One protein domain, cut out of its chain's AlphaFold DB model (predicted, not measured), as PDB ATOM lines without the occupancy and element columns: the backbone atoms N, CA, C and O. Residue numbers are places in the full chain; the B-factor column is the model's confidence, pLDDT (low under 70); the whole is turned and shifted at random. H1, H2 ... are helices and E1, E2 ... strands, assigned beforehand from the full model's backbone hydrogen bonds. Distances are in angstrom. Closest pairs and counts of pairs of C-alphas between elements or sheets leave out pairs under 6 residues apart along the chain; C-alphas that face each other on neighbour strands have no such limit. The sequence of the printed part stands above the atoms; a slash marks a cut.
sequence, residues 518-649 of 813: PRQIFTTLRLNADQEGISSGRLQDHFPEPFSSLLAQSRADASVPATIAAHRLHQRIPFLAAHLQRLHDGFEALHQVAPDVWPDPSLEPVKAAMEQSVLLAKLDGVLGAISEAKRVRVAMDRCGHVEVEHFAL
ATOM      1  N   PRO A 518      19.693   8.483 -31.143       72.06
ATOM      2  CA  PRO A 518      19.167   9.348 -30.093       72.06
ATOM      3  C   PRO A 518      17.762   9.861 -30.420       72.06
ATOM      4  O   PRO A 518      17.475  10.227 -31.557       72.06
ATOM      5  N   ARG A 519      16.899   9.954 -29.400       79.06
ATOM      6  CA  ARG A 519      15.558  10.570 -29.506       79.06
ATOM      7  C   ARG A 519      15.541  12.076 -29.217       79.06
ATOM      8  O   ARG A 519      14.552  12.738 -29.511       79.06
ATOM      9  N   GLN A 520      16.622  12.583 -28.629       85.88
ATOM     10  CA  GLN A 520      16.850  13.988 -28.309       85.88
ATOM     11  C   GLN A 520      18.312  14.344 -28.605       85.88
ATOM     12  O   GLN A 520      19.222  13.558 -28.308       85.88
ATOM     13  N   ILE A 521      18.524  15.554 -29.115       89.38
ATOM     14  CA  ILE A 521      19.804  16.269 -29.058       89.38
ATOM     15  C   ILE A 521      19.766  17.227 -27.876       89.38
ATOM     16  O   ILE A 521      18.689  17.679 -27.488       89.38
ATOM     17  N   PHE A 522      20.911  17.554 -27.279       90.38
ATOM     18  CA  PHE A 522      20.921  18.548 -26.212       90.38
ATOM     19  C   PHE A 522      22.211  19.354 -26.146       90.38
ATOM     20  O   PHE A 522      23.303  18.910 -26.489       90.38
ATOM     21  N   THR A 523      22.099  20.555 -25.596       90.44
ATOM     22  CA  THR A 523      23.237  21.390 -25.237       90.44
ATOM     23  C   THR A 523      23.155  21.693 -23.743       90.44
ATOM     24  O   THR A 523      22.074  21.795 -23.163       90.44
ATOM     25  N   THR A 524      24.304  21.756 -23.073       89.06
ATOM     26  CA  THR A 524      24.379  22.011 -21.626       89.06
ATOM     27  C   THR A 524      25.187  23.269 -21.418       89.06
ATOM     28  O   THR A 524      26.367  23.278 -21.768       89.06
ATOM     29  N   LEU A 525      24.540  24.298 -20.881       88.94
ATOM     30  CA  LEU A 525      25.060  25.650 -20.731       88.94
ATOM     31  C   LEU A 525      25.171  26.027 -19.249       88.94
ATOM     32  O   LEU A 525      24.479  25.470 -18.390       88.94
ATOM     33  N   ARG A 526      26.060  26.975 -18.953       88.31
ATOM     34  CA  ARG A 526      26.130  27.639 -17.650       88.31
ATOM     35  C   ARG A 526      25.228  28.864 -17.684       88.31
ATOM     36  O   ARG A 526      25.328  29.657 -18.614       88.31
ATOM     37  N   LEU A 527      24.392  29.023 -16.667       87.00
ATOM     38  CA  LEU A 527      23.681  30.267 -16.403       87.00
ATOM     39  C   LEU A 527      24.281  30.899 -15.148       87.00
ATOM     40  O   LEU A 527      24.295  30.264 -14.092       87.00
ATOM     41  N   ASN A 528      24.803  32.118 -15.272       84.75
ATOM     42  CA  ASN A 528      25.341  32.869 -14.144       84.75
ATOM     43  C   ASN A 528      24.215  33.505 -13.302       84.75
ATOM     44  O   ASN A 528      23.122  33.799 -13.803       84.75
ATOM     45  N   ALA A 529      24.506  33.695 -12.013       77.69
ATOM     46  CA  ALA A 529      23.621  34.362 -11.063       77.69
ATOM     47  C   ALA A 529      23.383  35.831 -11.439       77.69
ATOM     48  O   ALA A 529      24.228  36.459 -12.077       77.69
ATOM     49  N   ASP A 530      22.253  36.377 -11.002       69.44
ATOM     50  CA  ASP A 530      21.976  37.810 -11.070       69.44
ATOM     51  C   ASP A 530      22.696  38.518  -9.906       69.44
ATOM     52  O   ASP A 530      22.254  38.443  -8.762       69.44
ATOM     53  N   GLN A 531      23.830  39.172 -10.185       58.88
ATOM     54  CA  GLN A 531      24.562  39.997  -9.214       58.88
ATOM     55  C   GLN A 531      24.551  41.465  -9.649       58.88
ATOM     56  O   GLN A 531      24.991  41.800 -10.748       58.88
ATOM     57  N   GLU A 532      24.069  42.351  -8.777       47.28
ATOM     58  CA  GLU A 532      24.107  43.793  -9.022       47.28
ATOM     59  C   GLU A 532      25.559  44.301  -9.058       47.28
ATOM     60  O   GLU A 532      26.352  44.044  -8.155       47.28
ATOM     61  N   GLY A 533      25.916  45.040 -10.113       49.50
ATOM     62  CA  GLY A 533      27.170  45.800 -10.191       49.50
ATOM     63  C   GLY A 533      28.424  45.051 -10.663       49.50
ATOM     64  O   GLY A 533      29.430  45.707 -10.929       49.50
ATOM     65  N   ILE A 534      28.395  43.725 -10.840       48.31
ATOM     66  CA  ILE A 534      29.516  42.974 -11.439       48.31
ATOM     67  C   ILE A 534      29.253  42.786 -12.936       48.31
ATOM     68  O   ILE A 534      28.147  42.444 -13.349       48.31
ATOM     69  N   SER A 535      30.275  42.966 -13.780       47.03
ATOM     70  CA  SER A 535      30.186  42.764 -15.235       47.03
ATOM     71  C   SER A 535      30.166  41.277 -15.632       47.03
ATOM     72  O   SER A 535      30.898  40.883 -16.538       47.03
ATOM     73  N   SER A 536      29.361  40.454 -14.947       52.03
ATOM     74  CA  SER A 536      29.407  38.980 -14.874       52.03
ATOM     75  C   SER A 536      28.924  38.239 -16.134       52.03
ATOM     76  O   SER A 536      28.162  37.267 -16.061       52.03
ATOM     77  N   GLY A 537      29.379  38.704 -17.294       53.84
ATOM     78  CA  GLY A 537      28.979  38.235 -18.616       53.84
ATOM     79  C   GLY A 537      30.061  38.300 -19.685       53.84
ATOM     80  O   GLY A 537      29.813  37.871 -20.813       53.84
ATOM     81  N   ARG A 538      31.255  38.825 -19.381       69.00
ATOM     82  CA  ARG A 538      32.351  38.824 -20.353       69.00
ATOM     83  C   ARG A 538      32.985  37.438 -20.405       69.00
ATOM     84  O   ARG A 538      33.070  36.730 -19.404       69.00
ATOM     85  N   LEU A 539      33.435  37.033 -21.591       75.00
ATOM     86  CA  LEU A 539      33.891  35.661 -21.810       75.00
ATOM     87  C   LEU A 539      35.131  35.308 -20.972       75.00
ATOM     88  O   LEU A 539      35.248  34.172 -20.522       75.00
ATOM     89  N   GLN A 540      36.023  36.275 -20.739       80.94
ATOM     90  CA  GLN A 540      37.209  36.101 -19.899       80.94
ATOM     91  C   GLN A 540      36.879  35.716 -18.451       80.94
ATOM     92  O   GLN A 540      37.610  34.920 -17.875       80.94
ATOM     93  N   ASP A 541      35.756  36.183 -17.896       77.31
ATOM     94  CA  ASP A 541      35.369  35.948 -16.495       77.31
ATOM     95  C   ASP A 541      34.937  34.483 -16.253       77.31
ATOM     96  O   ASP A 541      34.761  34.040 -15.118       77.31
ATOM     97  N   HIS A 542      34.748  33.711 -17.329       80.75
ATOM     98  CA  HIS A 542      34.424  32.284 -17.285       80.75
ATOM     99  C   HIS A 542      35.666  31.374 -17.208       80.75
ATOM    100  O   HIS A 542      35.528  30.172 -16.968       80.75
ATOM    101  N   PHE A 543      36.867  31.913 -17.422       86.12
ATOM    102  CA  PHE A 543      38.117  31.156 -17.459       86.12
ATOM    103  C   PHE A 543      39.097  31.637 -16.376       86.12
ATOM    104  O   PHE A 543      39.101  32.820 -16.052       86.12
ATOM    105  N   PRO A 544      39.952  30.758 -15.826       86.38
ATOM    106  CA  PRO A 544      41.048  31.177 -14.957       86.38
ATOM    107  C   PRO A 544      42.224  31.748 -15.764       86.38
ATOM    108  O   PRO A 544      42.334  31.538 -16.978       86.38
ATOM    109  N   GLU A 545      43.174  32.374 -15.068       83.31
ATOM    110  CA  GLU A 545      44.501  32.633 -15.633       83.31
ATOM    111  C   GLU A 545      45.168  31.301 -16.028       83.31
ATOM    112  O   GLU A 545      45.053  30.314 -15.294       83.31
ATOM    113  N   PRO A 546      45.879  31.227 -17.168       86.25
ATOM    114  CA  PRO A 546      46.257  32.320 -18.076       86.25
ATOM    115  C   PRO A 546      45.240  32.641 -19.194       86.25
ATOM    116  O   PRO A 546      45.527  33.455 -20.070       86.25
ATOM    117  N   PHE A 547      44.083  31.976 -19.241       87.50
ATOM    118  CA  PHE A 547      43.127  32.135 -20.344       87.50
ATOM    119  C   PHE A 547      42.311  33.433 -20.240       87.50
ATOM    120  O   PHE A 547      41.995  34.026 -21.271       87.50
ATOM    121  N   SER A 548      42.003  33.902 -19.027       86.94
ATOM    122  CA  SER A 548      41.300  35.172 -18.774       86.94
ATOM    123  C   SER A 548      42.033  36.383 -19.357       86.94
ATOM    124  O   SER A 548      41.450  37.122 -20.155       86.94
ATOM    125  N   SER A 549      43.316  36.573 -19.029       84.88
ATOM    126  CA  SER A 549      44.130  37.683 -19.544       84.88
ATOM    127  C   SER A 549      44.252  37.669 -21.072       84.88
ATOM    128  O   SER A 549      44.097  38.708 -21.715       84.88
ATOM    129  N   LEU A 550      44.431  36.492 -21.676       84.81
ATOM    130  CA  LEU A 550      44.488  36.330 -23.133       84.81
ATOM    131  C   LEU A 550      43.146  36.623 -23.822       84.81
ATOM    132  O   LEU A 550      43.114  37.271 -24.870       84.81
ATOM    133  N   LEU A 551      42.025  36.203 -23.227       84.06
ATOM    134  CA  LEU A 551      40.686  36.529 -23.725       84.06
ATOM    135  C   LEU A 551      40.359  38.024 -23.598       84.06
ATOM    136  O   LEU A 551      39.643  38.545 -24.449       84.06
ATOM    137  N   ALA A 552      40.903  38.711 -22.589       82.00
ATOM    138  CA  ALA A 552      40.765  40.158 -22.421       82.00
ATOM    139  C   ALA A 552      41.620  40.976 -23.411       82.00
ATOM    140  O   ALA A 552      41.239  42.090 -23.765       82.00
ATOM    141  N   GLN A 553      42.755  40.433 -23.868       76.62
ATOM    142  CA  GLN A 553      43.627  41.047 -24.886       76.62
ATOM    143  C   GLN A 553      43.167  40.750 -26.327       76.62
ATOM    144  O   GLN A 553      43.449  41.518 -27.249       76.62
ATOM    145  N   SER A 554      42.444  39.646 -26.532       75.44
ATOM    146  CA  SER A 554      41.807  39.300 -27.804       75.44
ATOM    147  C   SER A 554      40.732  40.328 -28.184       75.44
ATOM    148  O   SER A 554      39.907  40.712 -27.353       75.44
ATOM    149  N   ARG A 555      40.697  40.760 -29.455       65.50
ATOM    150  CA  ARG A 555      39.632  41.652 -29.950       65.50
ATOM    151  C   ARG A 555      38.256  41.009 -29.731       65.50
ATOM    152  O   ARG A 555      38.062  39.825 -30.005       65.50
ATOM    153  N   ALA A 556      37.299  41.810 -29.261       58.66
ATOM    154  CA  ALA A 556      35.904  41.400 -29.166       58.66
ATOM    155  C   ALA A 556      35.328  41.096 -30.560       58.66
ATOM    156  O   ALA A 556      35.760  41.657 -31.568       58.66
ATOM    157  N   ASP A 557      34.375  40.172 -30.605       55.81
ATOM    158  CA  ASP A 557      33.958  39.521 -31.840       55.81
ATOM    159  C   ASP A 557      32.824  40.259 -32.563       55.81
ATOM    160  O   ASP A 557      31.876  40.726 -31.937       55.81
ATOM    161  N   ALA A 558      32.900  40.298 -33.895       51.75
ATOM    162  CA  ALA A 558      31.912  40.944 -34.763       51.75
ATOM    163  C   ALA A 558      30.849  39.973 -35.325       51.75
ATOM    164  O   ALA A 558      30.030  40.379 -36.145       51.75
ATOM    165  N   SER A 559      30.876  38.690 -34.931       59.31
ATOM    166  CA  SER A 559      30.089  37.617 -35.565       59.31
ATOM    167  C   SER A 559      28.797  37.206 -34.840       59.31
ATOM    168  O   SER A 559      28.040  36.380 -35.350       59.31
ATOM    169  N   VAL A 560      28.506  37.770 -33.661       71.25
ATOM    170  CA  VAL A 560      27.282  37.443 -32.907       71.25
ATOM    171  C   VAL A 560      26.057  38.066 -33.600       71.25
ATOM    172  O   VAL A 560      26.047  39.282 -33.802       71.25
ATOM    173  N   PRO A 561      24.996  37.295 -33.922       78.38
ATOM    174  CA  PRO A 561      23.766  37.848 -34.489       78.38
ATOM    175  C   PRO A 561      23.169  38.947 -33.605       78.38
ATOM    176  O   PRO A 561      23.051  38.770 -32.392       78.38
ATOM    177  N   ALA A 562      22.744  40.063 -34.207       78.00
ATOM    178  CA  ALA A 562      22.229  41.229 -33.479       78.00
ATOM    179  C   ALA A 562      21.041  40.893 -32.552       78.00
ATOM    180  O   ALA A 562      20.929  41.438 -31.457       78.00
ATOM    181  N   THR A 563      20.203  39.935 -32.960       77.81
ATOM    182  CA  THR A 563      19.099  39.360 -32.172       77.81
ATOM    183  C   THR A 563      19.563  38.718 -30.864       77.81
ATOM    184  O   THR A 563      18.900  38.867 -29.841       77.81
ATOM    185  N   ILE A 564      20.704  38.023 -30.879       81.19
ATOM    186  CA  ILE A 564      21.302  37.406 -29.692       81.19
ATOM    187  C   ILE A 564      22.050  38.466 -28.881       81.19
ATOM    188  O   ILE A 564      21.883  38.516 -27.668       81.19
ATOM    189  N   ALA A 565      22.825  39.337 -29.534       79.19
ATOM    190  CA  ALA A 565      23.609  40.380 -28.868       79.19
ATOM    191  C   ALA A 565      22.741  41.343 -28.031       79.19
ATOM    192  O   ALA A 565      23.155  41.762 -26.951       79.19
ATOM    193  N   ALA A 566      21.525  41.648 -28.499       79.06
ATOM    194  CA  ALA A 566      20.549  42.475 -27.789       79.06
ATOM    195  C   ALA A 566      19.750  41.728 -26.696       79.06
ATOM    196  O   ALA A 566      19.021  42.360 -25.932       79.06
ATOM    197  N   HIS A 567      19.846  40.396 -26.602       83.06
ATOM    198  CA  HIS A 567      19.037  39.601 -25.675       83.06
ATOM    199  C   HIS A 567      19.671  39.520 -24.278       83.06
ATOM    200  O   HIS A 567      20.843  39.169 -24.143       83.06
ATOM    201  N   ARG A 568      18.886  39.731 -23.208       81.81
ATOM    202  CA  ARG A 568      19.386  39.760 -21.812       81.81
ATOM    203  C   ARG A 568      20.198  38.520 -21.405       81.81
ATOM    204  O   ARG A 568      21.190  38.626 -20.691       81.81
ATOM    205  N   LEU A 569      19.822  37.342 -21.913       82.75
ATOM    206  CA  LEU A 569      20.534  36.086 -21.647       82.75
ATOM    207  C   LEU A 569      21.960  36.035 -22.224       82.75
ATOM    208  O   LEU A 569      22.768  35.254 -21.728       82.75
ATOM    209  N   HIS A 570      22.304  36.850 -23.227       82.12
ATOM    210  CA  HIS A 570      23.649  36.863 -23.816       82.12
ATOM    211  C   HIS A 570      24.725  37.262 -22.801       82.12
ATOM    212  O   HIS A 570      25.810  36.688 -22.803       82.12
ATOM    213  N   GLN A 571      24.390  38.167 -21.878       77.44
ATOM    214  CA  GLN A 571      25.266  38.577 -20.778       77.44
ATOM    215  C   GLN A 571      25.281  37.571 -19.611       77.44
ATOM    216  O   GLN A 571      26.095  37.701 -18.708       77.44
ATOM    217  N   ARG A 572      24.397  36.563 -19.598       82.31
ATOM    218  CA  ARG A 572      24.278  35.589 -18.492       82.31
ATOM    219  C   ARG A 572      24.733  34.176 -18.857       82.31
ATOM    220  O   ARG A 572      24.995  33.370 -17.963       82.31
ATOM    221  N   ILE A 573      24.794  33.868 -20.154       85.94
ATOM    222  CA  ILE A 573      25.104  32.546 -20.702       85.94
ATOM    223  C   ILE A 573      26.343  32.645 -21.609       85.94
ATOM    224  O   ILE A 573      26.231  33.089 -22.759       85.94
ATOM    225  N   PRO A 574      27.521  32.184 -21.146       84.88
ATOM    226  CA  PRO A 574      28.695  32.034 -21.998       84.88
ATOM    227  C   PRO A 574      28.376  31.189 -23.239       84.88
ATOM    228  O   PRO A 574      27.666  30.188 -23.162       84.88
ATOM    229  N   PHE A 575      28.919  31.584 -24.394       87.12
ATOM    230  CA  PHE A 575      28.746  30.891 -25.681       87.12
ATOM    231  C   PHE A 575      27.290  30.732 -26.175       87.12
ATOM    232  O   PHE A 575      27.040  29.844 -26.989       87.12
ATOM    233  N   LEU A 576      26.329  31.559 -25.731       86.44
ATOM    234  CA  LEU A 576      24.897  31.412 -26.067       86.44
ATOM    235  C   LEU A 576      24.627  31.153 -27.564       86.44
ATOM    236  O   LEU A 576      23.956  30.180 -27.900       86.44
ATOM    237  N   ALA A 577      25.203  31.957 -28.464       85.44
ATOM    238  CA  ALA A 577      25.035  31.780 -29.910       85.44
ATOM    239  C   ALA A 577      25.524  30.407 -30.406       85.44
ATOM    240  O   ALA A 577      24.823  29.726 -31.150       85.44
ATOM    241  N   ALA A 578      26.685  29.952 -29.931       86.69
ATOM    242  CA  ALA A 578      27.255  28.661 -30.306       86.69
ATOM    243  C   ALA A 578      26.520  27.471 -29.648       86.69
ATOM    244  O   ALA A 578      26.492  26.370 -30.196       86.69
ATOM    245  N   HIS A 579      25.872  27.680 -28.493       89.06
ATOM    246  CA  HIS A 579      24.966  26.699 -27.890       89.06
ATOM    247  C   HIS A 579      23.705  26.487 -28.733       89.06
ATOM    248  O   HIS A 579      23.315  25.333 -28.917       89.06
ATOM    249  N   LEU A 580      23.105  27.569 -29.248       88.44
ATOM    250  CA  LEU A 580      21.955  27.513 -30.154       88.44
ATOM    251  C   LEU A 580      22.341  26.887 -31.501       88.44
ATOM    252  O   LEU A 580      21.676  25.952 -31.941       88.44
ATOM    253  N   GLN A 581      23.462  27.312 -32.098       86.69
ATOM    254  CA  GLN A 581      23.940  26.753 -33.366       86.69
ATOM    255  C   GLN A 581      24.194  25.241 -33.271       86.69
ATOM    256  O   GLN A 581      23.736  24.498 -34.128       86.69
ATOM    257  N   ARG A 582      24.791  24.740 -32.176       88.00
ATOM    258  CA  ARG A 582      24.975  23.288 -31.992       88.00
ATOM    259  C   ARG A 582      23.659  22.498 -32.023       88.00
ATOM    260  O   ARG A 582      23.669  21.357 -32.481       88.00
ATOM    261  N   LEU A 583      22.560  23.047 -31.495       88.44
ATOM    262  CA  LEU A 583      21.254  22.378 -31.569       88.44
ATOM    263  C   LEU A 583      20.755  22.322 -33.019       88.44
ATOM    264  O   LEU A 583      20.200  21.308 -33.423       88.44
ATOM    265  N   HIS A 584      21.007  23.369 -33.804       87.19
ATOM    266  CA  HIS A 584      20.695  23.388 -35.230       87.19
ATOM    267  C   HIS A 584      21.519  22.337 -35.994       87.19
ATOM    268  O   HIS A 584      20.950  21.390 -36.537       87.19
ATOM    269  N   ASP A 585      22.852  22.421 -35.912       87.44
ATOM    270  CA  ASP A 585      23.784  21.494 -36.573       87.44
ATOM    271  C   ASP A 585      23.515  20.032 -36.173       87.44
ATOM    272  O   ASP A 585      23.651  19.109 -36.972       87.44
ATOM    273  N   GLY A 586      23.148  19.804 -34.906       87.94
ATOM    274  CA  GLY A 586      22.836  18.479 -34.380       87.94
ATOM    275  C   GLY A 586      21.543  17.885 -34.926       87.94
ATOM    276  O   GLY A 586      21.483  16.671 -35.114       87.94
ATOM    277  N   PHE A 587      20.533  18.707 -35.210       88.56
ATOM    278  CA  PHE A 587      19.291  18.236 -35.819       88.56
ATOM    279  C   PHE A 587      19.533  17.828 -37.276       88.56
ATOM    280  O   PHE A 587      19.190  16.711 -37.667       88.56
ATOM    281  N   GLU A 588      20.203  18.684 -38.056       87.19
ATOM    282  CA  GLU A 588      20.560  18.388 -39.449       87.19
ATOM    283  C   GLU A 588      21.431  17.129 -39.562       87.19
ATOM    284  O   GLU A 588      21.168  16.251 -40.387       87.19
ATOM    285  N   ALA A 589      22.436  16.993 -38.691       85.06
ATOM    286  CA  ALA A 589      23.326  15.837 -38.676       85.06
ATOM    287  C   ALA A 589      22.595  14.521 -38.343       85.06
ATOM    288  O   ALA A 589      22.924  13.477 -38.912       85.06
ATOM    289  N   LEU A 590      21.587  14.544 -37.460       86.12
ATOM    290  CA  LEU A 590      20.767  13.360 -37.180       86.12
ATOM    291  C   LEU A 590      19.768  13.048 -38.296       86.12
ATOM    292  O   LEU A 590      19.567  11.869 -38.584       86.12
ATOM    293  N   HIS A 591      19.206  14.055 -38.969       87.31
ATOM    294  CA  HIS A 591      18.397  13.841 -40.172       87.31
ATOM    295  C   HIS A 591      19.215  13.168 -41.290       87.31
ATOM    296  O   HIS A 591      18.764  12.188 -41.875       87.31
ATOM    297  N   GLN A 592      20.456  13.612 -41.524       84.31
ATOM    298  CA  GLN A 592      21.353  13.010 -42.522       84.31
ATOM    299  C   GLN A 592      21.723  11.545 -42.219       84.31
ATOM    300  O   GLN A 592      21.935  10.763 -43.146       84.31
ATOM    301  N   VAL A 593      21.829  11.168 -40.940       81.06
ATOM    302  CA  VAL A 593      22.174   9.797 -40.514       81.06
ATOM    303  C   VAL A 593      20.945   8.887 -40.415       81.06
ATOM    304  O   VAL A 593      21.051   7.689 -40.669       81.06
ATOM    305  N   ALA A 594      19.788   9.428 -40.036       81.38
ATOM    306  CA  ALA A 594      18.580   8.663 -39.746       81.38
ATOM    307  C   ALA A 594      17.300   9.399 -40.199       81.38
ATOM    308  O   ALA A 594      16.473   9.756 -39.350       81.38
ATOM    309  N   PRO A 595      17.080   9.579 -41.518       79.94
ATOM    310  CA  PRO A 595      15.920  10.308 -42.047       79.94
ATOM    311  C   PRO A 595      14.577   9.624 -41.726       79.94
ATOM    312  O   PRO A 595      13.544  10.283 -41.656       79.94
ATOM    313  N   ASP A 596      14.589   8.313 -41.451       75.62
ATOM    314  CA  ASP A 596      13.422   7.548 -40.983       75.62
ATOM    315  C   ASP A 596      12.994   7.900 -39.538       75.62
ATOM    316  O   ASP A 596      11.904   7.531 -39.096       75.62
ATOM    317  N   VAL A 597      13.869   8.554 -38.759       77.81
ATOM    318  CA  VAL A 597      13.683   8.828 -37.319       77.81
ATOM    319  C   VAL A 597      13.645  10.323 -37.018       77.81
ATOM    320  O   VAL A 597      12.854  10.740 -36.168       77.81
ATOM    321  N   TRP A 598      14.491  11.102 -37.693       83.69
ATOM    322  CA  TRP A 598      14.574  12.556 -37.599       83.69
ATOM    323  C   TRP A 598      14.032  13.160 -38.900       83.69
ATOM    324  O   TRP A 598      14.590  12.882 -39.963       83.69
ATOM    325  N   PRO A 599      12.932  13.930 -38.848       82.88
ATOM    326  CA  PRO A 599      12.259  14.433 -40.041       82.88
ATOM    327  C   PRO A 599      13.053  15.568 -40.709       82.88
ATOM    328  O   PRO A 599      14.022  16.071 -40.148       82.88
ATOM    329  N   ASP A 600      12.638  15.963 -41.912       81.88
ATOM    330  CA  ASP A 600      13.275  17.038 -42.683       81.88
ATOM    331  C   ASP A 600      13.263  18.379 -41.901       81.88
ATOM    332  O   ASP A 600      12.183  18.819 -41.484       81.88
ATOM    333  N   PRO A 601      14.421  19.049 -41.699       76.38
ATOM    334  CA  PRO A 601      14.514  20.328 -40.988       76.38
ATOM    335  C   PRO A 601      13.654  21.456 -41.578       76.38
ATOM    336  O   PRO A 601      13.317  22.404 -40.871       76.38
ATOM    337  N   SER A 602      13.288  21.372 -42.862       77.06
ATOM    338  CA  SER A 602      12.466  22.373 -43.553       77.06
ATOM    339  C   SER A 602      10.975  22.318 -43.197       77.06
ATOM    340  O   SER A 602      10.239  23.258 -43.512       77.06
ATOM    341  N   LEU A 603      10.514  21.259 -42.520       79.62
ATOM    342  CA  LEU A 603       9.121  21.118 -42.095       79.62
ATOM    343  C   LEU A 603       8.752  22.185 -41.060       79.62
ATOM    344  O   LEU A 603       9.362  22.269 -39.998       79.62
ATOM    345  N   GLU A 604       7.689  22.943 -41.337       74.44
ATOM    346  CA  GLU A 604       7.221  24.085 -40.532       74.44
ATOM    347  C   GLU A 604       7.276  23.917 -38.993       74.44
ATOM    348  O   GLU A 604       7.862  24.789 -38.352       74.44
ATOM    349  N   PRO A 605       6.776  22.834 -38.351       72.75
ATOM    350  CA  PRO A 605       6.858  22.707 -36.889       72.75
ATOM    351  C   PRO A 605       8.294  22.577 -36.348       72.75
ATOM    352  O   PRO A 605       8.566  23.002 -35.227       72.75
ATOM    353  N   VAL A 606       9.210  22.007 -37.134       75.44
ATOM    354  CA  VAL A 606      10.628  21.834 -36.784       75.44
ATOM    355  C   VAL A 606      11.397  23.120 -37.074       75.44
ATOM    356  O   VAL A 606      12.063  23.657 -36.191       75.44
ATOM    357  N   LYS A 607      11.219  23.665 -38.278       80.19
ATOM    358  CA  LYS A 607      11.789  24.934 -38.735       80.19
ATOM    359  C   LYS A 607      11.471  26.083 -37.773       80.19
ATOM    360  O   LYS A 607      12.390  26.761 -37.325       80.19
ATOM    361  N   ALA A 608      10.204  26.237 -37.374       79.06
ATOM    362  CA  ALA A 608       9.781  27.243 -36.397       79.06
ATOM    363  C   ALA A 608      10.371  26.994 -34.994       79.06
ATOM    364  O   ALA A 608      10.735  27.935 -34.293       79.06
ATOM    365  N   ALA A 609      10.508  25.733 -34.568       73.94
ATOM    366  CA  ALA A 609      11.139  25.399 -33.289       73.94
ATOM    367  C   ALA A 609      12.654  25.670 -33.262       73.94
ATOM    368  O   ALA A 609      13.206  25.898 -32.183       73.94
ATOM    369  N   MET A 610      13.306  25.650 -34.427       77.38
ATOM    370  CA  MET A 610      14.738  25.901 -34.616       77.38
ATOM    371  C   MET A 610      15.081  27.388 -34.821       77.38
ATOM    372  O   MET A 610      16.264  27.727 -34.902       77.38
ATOM    373  N   GLU A 611      14.092  28.289 -34.862       84.69
ATOM    374  CA  GLU A 611      14.345  29.731 -34.903       84.69
ATOM    375  C   GLU A 611      14.993  30.239 -33.605       84.69
ATOM    376  O   GLU A 611      14.561  29.932 -32.490       84.69
ATOM    377  N   GLN A 612      16.019  31.086 -33.743       81.88
ATOM    378  CA  GLN A 612      16.757  31.644 -32.602       81.88
ATOM    379  C   GLN A 612      15.848  32.445 -31.656       81.88
ATOM    380  O   GLN A 612      15.994  32.345 -30.441       81.88
ATOM    381  N   SER A 613      14.887  33.194 -32.201       79.50
ATOM    382  CA  SER A 613      13.840  33.925 -31.469       79.50
ATOM    383  C   SER A 613      13.013  33.004 -30.564       79.50
ATOM    384  O   SER A 613      12.826  33.298 -29.383       79.50
ATOM    385  N   VAL A 614      12.556  31.868 -31.097       81.12
ATOM    386  CA  VAL A 614      11.719  30.888 -30.388       81.12
ATOM    387  C   VAL A 614      12.519  30.155 -29.311       81.12
ATOM    388  O   VAL A 614      12.031  29.987 -28.190       81.12
ATOM    389  N   LEU A 615      13.761  29.762 -29.605       81.94
ATOM    390  CA  LEU A 615      14.652  29.136 -28.622       81.94
ATOM    391  C   LEU A 615      15.010  30.093 -27.475       81.94
ATOM    392  O   LEU A 615      14.991  29.679 -26.315       81.94
ATOM    393  N   LEU A 616      15.283  31.368 -27.779       85.56
ATOM    394  CA  LEU A 616      15.516  32.404 -26.770       85.56
ATOM    395  C   LEU A 616      14.271  32.634 -25.907       85.56
ATOM    396  O   LEU A 616      14.391  32.605 -24.688       85.56
ATOM    397  N   ALA A 617      13.082  32.769 -26.501       83.19
ATOM    398  CA  ALA A 617      11.837  32.964 -25.754       83.19
ATOM    399  C   ALA A 617      11.504  31.778 -24.825       83.19
ATOM    400  O   ALA A 617      11.096  31.986 -23.683       83.19
ATOM    401  N   LYS A 618      11.723  30.531 -25.273       81.50
ATOM    402  CA  LYS A 618      11.544  29.334 -24.428       81.50
ATOM    403  C   LYS A 618      12.559  29.268 -23.285       81.50
ATOM    404  O   LYS A 618      12.186  28.930 -22.166       81.50
ATOM    405  N   LEU A 619      13.826  29.598 -23.551       82.69
ATOM    406  CA  LEU A 619      14.853  29.723 -22.513       82.69
ATOM    407  C   LEU A 619      14.459  30.777 -21.473       82.69
ATOM    408  O   LEU A 619      14.489  30.507 -20.278       82.69
ATOM    409  N   ASP A 620      14.060  31.958 -21.932       82.44
ATOM    410  CA  ASP A 620      13.772  33.120 -21.095       82.44
ATOM    411  C   ASP A 620      12.494  32.953 -20.254       82.44
ATOM    412  O   ASP A 620      12.446  33.388 -19.105       82.44
ATOM    413  N   GLY A 621      11.487  32.244 -20.781       74.56
ATOM    414  CA  GLY A 621      10.261  31.896 -20.054       74.56
ATOM    415  C   GLY A 621      10.441  30.831 -18.962       74.56
ATOM    416  O   GLY A 621       9.618  30.754 -18.053       74.56
ATOM    417  N   VAL A 622      11.507  30.022 -19.024       70.50
ATOM    418  CA  VAL A 622      11.843  29.011 -17.997       70.50
ATOM    419  C   VAL A 622      12.903  29.528 -17.013       70.50
ATOM    420  O   VAL A 622      12.936  29.119 -15.852       70.50
ATOM    421  N   LEU A 623      13.772  30.441 -17.449       71.88
ATOM    422  CA  LEU A 623      14.906  30.951 -16.679       71.88
ATOM    423  C   LEU A 623      14.608  32.354 -16.133       71.88
ATOM    424  O   LEU A 623      15.009  33.365 -16.705       71.88
ATOM    425  N   GLY A 624      13.913  32.396 -14.992       67.06
ATOM    426  CA  GLY A 624      13.655  33.629 -14.241       67.06
ATOM    427  C   GLY A 624      14.900  34.228 -13.560       67.06
ATOM    428  O   GLY A 624      16.044  33.981 -13.950       67.06
ATOM    429  N   ALA A 625      14.678  35.018 -12.506       65.12
ATOM    430  CA  ALA A 625      15.760  35.495 -11.641       65.12
ATOM    431  C   ALA A 625      16.382  34.318 -10.866       65.12
ATOM    432  O   ALA A 625      15.655  33.474 -10.333       65.12
ATOM    433  N   ILE A 626      17.715  34.240 -10.809       71.25
ATOM    434  CA  ILE A 626      18.431  33.143 -10.147       71.25
ATOM    435  C   ILE A 626      19.580  33.682  -9.289       71.25
ATOM    436  O   ILE A 626      20.505  34.315  -9.793       71.25
ATOM    437  N   SER A 627      19.537  33.359  -7.996       69.62
ATOM    438  CA  SER A 627      20.511  33.772  -6.976       69.62
ATOM    439  C   SER A 627      21.886  33.100  -7.080       69.62
ATOM    440  O   SER A 627      22.860  33.618  -6.547       69.62
ATOM    441  N   GLU A 628      21.983  31.952  -7.754       79.19
ATOM    442  CA  GLU A 628      23.204  31.146  -7.860       79.19
ATOM    443  C   GLU A 628      23.418  30.618  -9.284       79.19
ATOM    444  O   GLU A 628      22.472  30.437 -10.055       79.19
ATOM    445  N   ALA A 629      24.673  30.323  -9.638       82.00
ATOM    446  CA  ALA A 629      25.006  29.789 -10.954       82.00
ATOM    447  C   ALA A 629      24.472  28.353 -11.132       82.00
ATOM    448  O   ALA A 629      24.783  27.452 -10.351       82.00
ATOM    449  N   LYS A 630      23.708  28.111 -12.203       84.56
ATOM    450  CA  LYS A 630      23.075  26.812 -12.492       84.56
ATOM    451  C   LYS A 630      23.607  26.172 -13.771       84.56
ATOM    452  O   LYS A 630      24.005  26.844 -14.725       84.56
ATOM    453  N   ARG A 631      23.553  24.838 -13.814       87.94
ATOM    454  CA  ARG A 631      23.707  24.050 -15.044       87.94
ATOM    455  C   ARG A 631      22.340  23.934 -15.708       87.94
ATOM    456  O   ARG A 631      21.480  23.239 -15.177       87.94
ATOM    457  N   VAL A 632      22.160  24.523 -16.883       88.44
ATOM    458  CA  VAL A 632      20.930  24.357 -17.672       88.44
ATOM    459  C   VAL A 632      21.188  23.373 -18.810       88.44
ATOM    460  O   VAL A 632      22.239  23.397 -19.453       88.44
ATOM    461  N   ARG A 633      20.236  22.480 -19.057       90.19
ATOM    462  CA  ARG A 633      20.205  21.575 -20.201       90.19
ATOM    463  C   ARG A 633      19.034  21.984 -21.082       90.19
ATOM    464  O   ARG A 633      17.902  22.002 -20.617       90.19
ATOM    465  N   VAL A 634      19.325  22.283 -22.341       90.00
ATOM    466  CA  VAL A 634      18.317  22.499 -23.380       90.00
ATOM    467  C   VAL A 634      18.342  21.263 -24.260       90.00
ATOM    468  O   VAL A 634      19.362  20.996 -24.899       90.00
ATOM    469  N   ALA A 635      17.266  20.490 -24.246       89.31
ATOM    470  CA  ALA A 635      17.074  19.337 -25.110       89.31
ATOM    471  C   ALA A 635      16.037  19.666 -26.185       89.31
ATOM    472  O   ALA A 635      15.074  20.381 -25.922       89.31
ATOM    473  N   MET A 636      16.231  19.140 -27.391       87.50
ATOM    474  CA  MET A 636      15.249  19.198 -28.468       87.50
ATOM    475  C   MET A 636      14.983  17.784 -28.975       87.50
ATOM    476  O   MET A 636      15.921  17.013 -29.204       87.50
ATOM    477  N   ASP A 637      13.708  17.429 -29.108       86.12
ATOM    478  CA  ASP A 637      13.290  16.154 -29.679       86.12
ATOM    479  C   ASP A 637      13.097  16.242 -31.203       86.12
ATOM    480  O   ASP A 637      13.100  17.315 -31.811       86.12
ATOM    481  N   ARG A 638      12.904  15.081 -31.830       83.12
ATOM    482  CA  ARG A 638      12.634  14.948 -33.272       83.12
ATOM    483  C   ARG A 638      11.353  15.642 -33.768       83.12
ATOM    484  O   ARG A 638      11.138  15.695 -34.972       83.12
ATOM    485  N   CYS A 639      10.483  16.111 -32.874       78.31
ATOM    486  CA  CYS A 639       9.228  16.788 -33.199       78.31
ATOM    487  C   CYS A 639       9.342  18.321 -33.087       78.31
ATOM    488  O   CYS A 639       8.345  19.011 -33.298       78.31
ATOM    489  N   GLY A 640      10.514  18.862 -32.726       77.31
ATOM    490  CA  GLY A 640      10.692  20.289 -32.430       77.31
ATOM    491  C   GLY A 640      10.201  20.692 -31.030       77.31
ATOM    492  O   GLY A 640      10.110  21.884 -30.713       77.31
ATOM    493  N   HIS A 641       9.886  19.733 -30.152       83.12
ATOM    494  CA  HIS A 641       9.654  20.052 -28.749       83.12
ATOM    495  C   HIS A 641      10.990  20.380 -28.079       83.12
ATOM    496  O   HIS A 641      11.985  19.687 -28.285       83.12
ATOM    497  N   VAL A 642      11.011  21.452 -27.284       84.94
ATOM    498  CA  VAL A 642      12.222  21.959 -26.627       84.94
ATOM    499  C   VAL A 642      11.972  21.970 -25.130       84.94
ATOM    500  O   VAL A 642      11.062  22.650 -24.660       84.94
ATOM    501  N   GLU A 643      12.795  21.220 -24.414       85.44
ATOM    502  CA  GLU A 643      12.729  20.985 -22.978       85.44
ATOM    503  C   GLU A 643      13.926  21.672 -22.308       85.44
ATOM    504  O   GLU A 643      15.068  21.537 -22.759       85.44
ATOM    505  N   VAL A 644      13.671  22.446 -21.251       87.44
ATOM    506  CA  VAL A 644      14.696  23.212 -20.527       87.44
ATOM    507  C   VAL A 644      14.701  22.769 -19.067       87.44
ATOM    508  O   VAL A 644      13.808  23.112 -18.298       87.44
ATOM    509  N   GLU A 645      15.724  22.012 -18.682       84.31
ATOM    510  CA  GLU A 645      15.934  21.539 -17.311       84.31
ATOM    511  C   GLU A 645      17.072  22.330 -16.652       84.31
ATOM    512  O   GLU A 645      18.105  22.570 -17.280       84.31
ATOM    513  N   HIS A 646      16.961  22.669 -15.364       84.94
ATOM    514  CA  HIS A 646      18.067  23.266 -14.611       84.94
ATOM    515  C   HIS A 646      18.470  22.428 -13.390       84.94
ATOM    516  O   HIS A 646      17.634  21.888 -12.667       84.94
ATOM    517  N   PHE A 647      19.771  22.362 -13.132       82.69
ATOM    518  CA  PHE A 647      20.387  21.578 -12.067       82.69
ATOM    519  C   PHE A 647      21.378  22.445 -11.287       82.69
ATOM    520  O   PHE A 647      21.938  23.403 -11.833       82.69
ATOM    521  N   ALA A 648      21.655  22.069 -10.038       81.06
ATOM    522  CA  ALA A 648      22.789  22.619  -9.304       81.06
ATOM    523  C   ALA A 648      24.084  22.410 -10.109       81.06
ATOM    524  O   ALA A 648      24.335  21.326 -10.654       81.06
ATOM    525  N   LEU A 649      24.902  23.457 -10.217       79.19
ATOM    526  CA  LEU A 649      26.214  23.348 -10.838       79.19
ATOM    527  C   LEU A 649      27.126  22.584  -9.871       79.19
ATOM    528  O   LEU A 649      27.449  23.084  -8.799       79.19
TER     529      LEU A 649
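What this domain is: This is residues 518 to 649 of the 813 residues of the protein "Mfs general substrate transporter" of Ceraceosorus bombacis (UniProt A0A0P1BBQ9). A strongly twisted sheet of three strands has one face covered by two helices, the long H5 along E1 and H7 slantwise over E2 and E3, while no named helix is on its other face. At one end of the long axis H1 and H2 make a small pair set off from the sheet; H6 lies toward the opposite end, and the short H3 and H4 lie near where H5 begins. The printed part has 132 residues, with seven named helices and three named strands in the order E1 H1 H2 H3 H4 H5 H6 H7 E2 E3; the class is mixed, helices and strands. The sheet's order is E1, E2, E3, all antiparallel. The whole is compact, with a radius of gyration of the C-alphas of 16.1 A, yet elongated, spanning 48 by 30 by 25 A.

Where its parts are: Find C-alpha 520 at (16.850, 13.988, -28.309); from there E1 runs 21.3 A to residue 527. Next come H1, residues 539 to 542, H2, residues 547 to 553, H3, residues 562 to 565, and H4, residues 568 to 571. At C-alpha 576, (24.897, 31.412, -26.067), H5 begins and runs 26.1 A to residue 593. H6 holds residues 604 to 609, and H7 runs 15.6 A through residues 612 to 622. E2, residues 630 to 637, is 22.5 A long; E3, residues 642 to 648, is 20.3 A long and ends at C-alpha 648, (22.789, 22.619, -9.304).

How they stand to each other: Start at the sheet, where E1 and E2 are antiparallel at 159 degrees, with N 523 and O 634 2.9 A apart, within hydrogen-bond range. E2 and E3 form a hairpin, with N 633 and O 645 2.8 A apart, also within range. H5 is on the sheet over E1 at a height of 8.5 A, closest at the C-alphas of Thr 523 and His 579, 6.2 A. On the same face, H7 has a height of 10.1 A; its closest C-alphas to E3 are Leu 619 and Val 644, 6.8 A. H5 and H7 are close but not clearly touching, closest at C-alphas 580 and 612, 7.1 A. H3 and H4 are each close to H5 and to H7 but not clearly touching them. H6 is only just not on the sheet, with 4 pairs of C-alphas within 10 A. H1 and H2 touch, closest at C-alphas 540 and 548, 4.3 A; both are apart from H5 and H7. Every O i to N i+4 pair is within hydrogen-bond range in H2, H6 and H7, and 13 of 14 in H5; H1, H3 and H4 are too short for one.

The domain as a whole: The C-alphas farthest apart, Gly 533 and Asp 596, are 51.0 A apart. The printed part has no cut, and E1 to H1 is the long link. Look for pLDDT under 70 at residues 530 to 538, 555 to 559, 624 to 625 and 627.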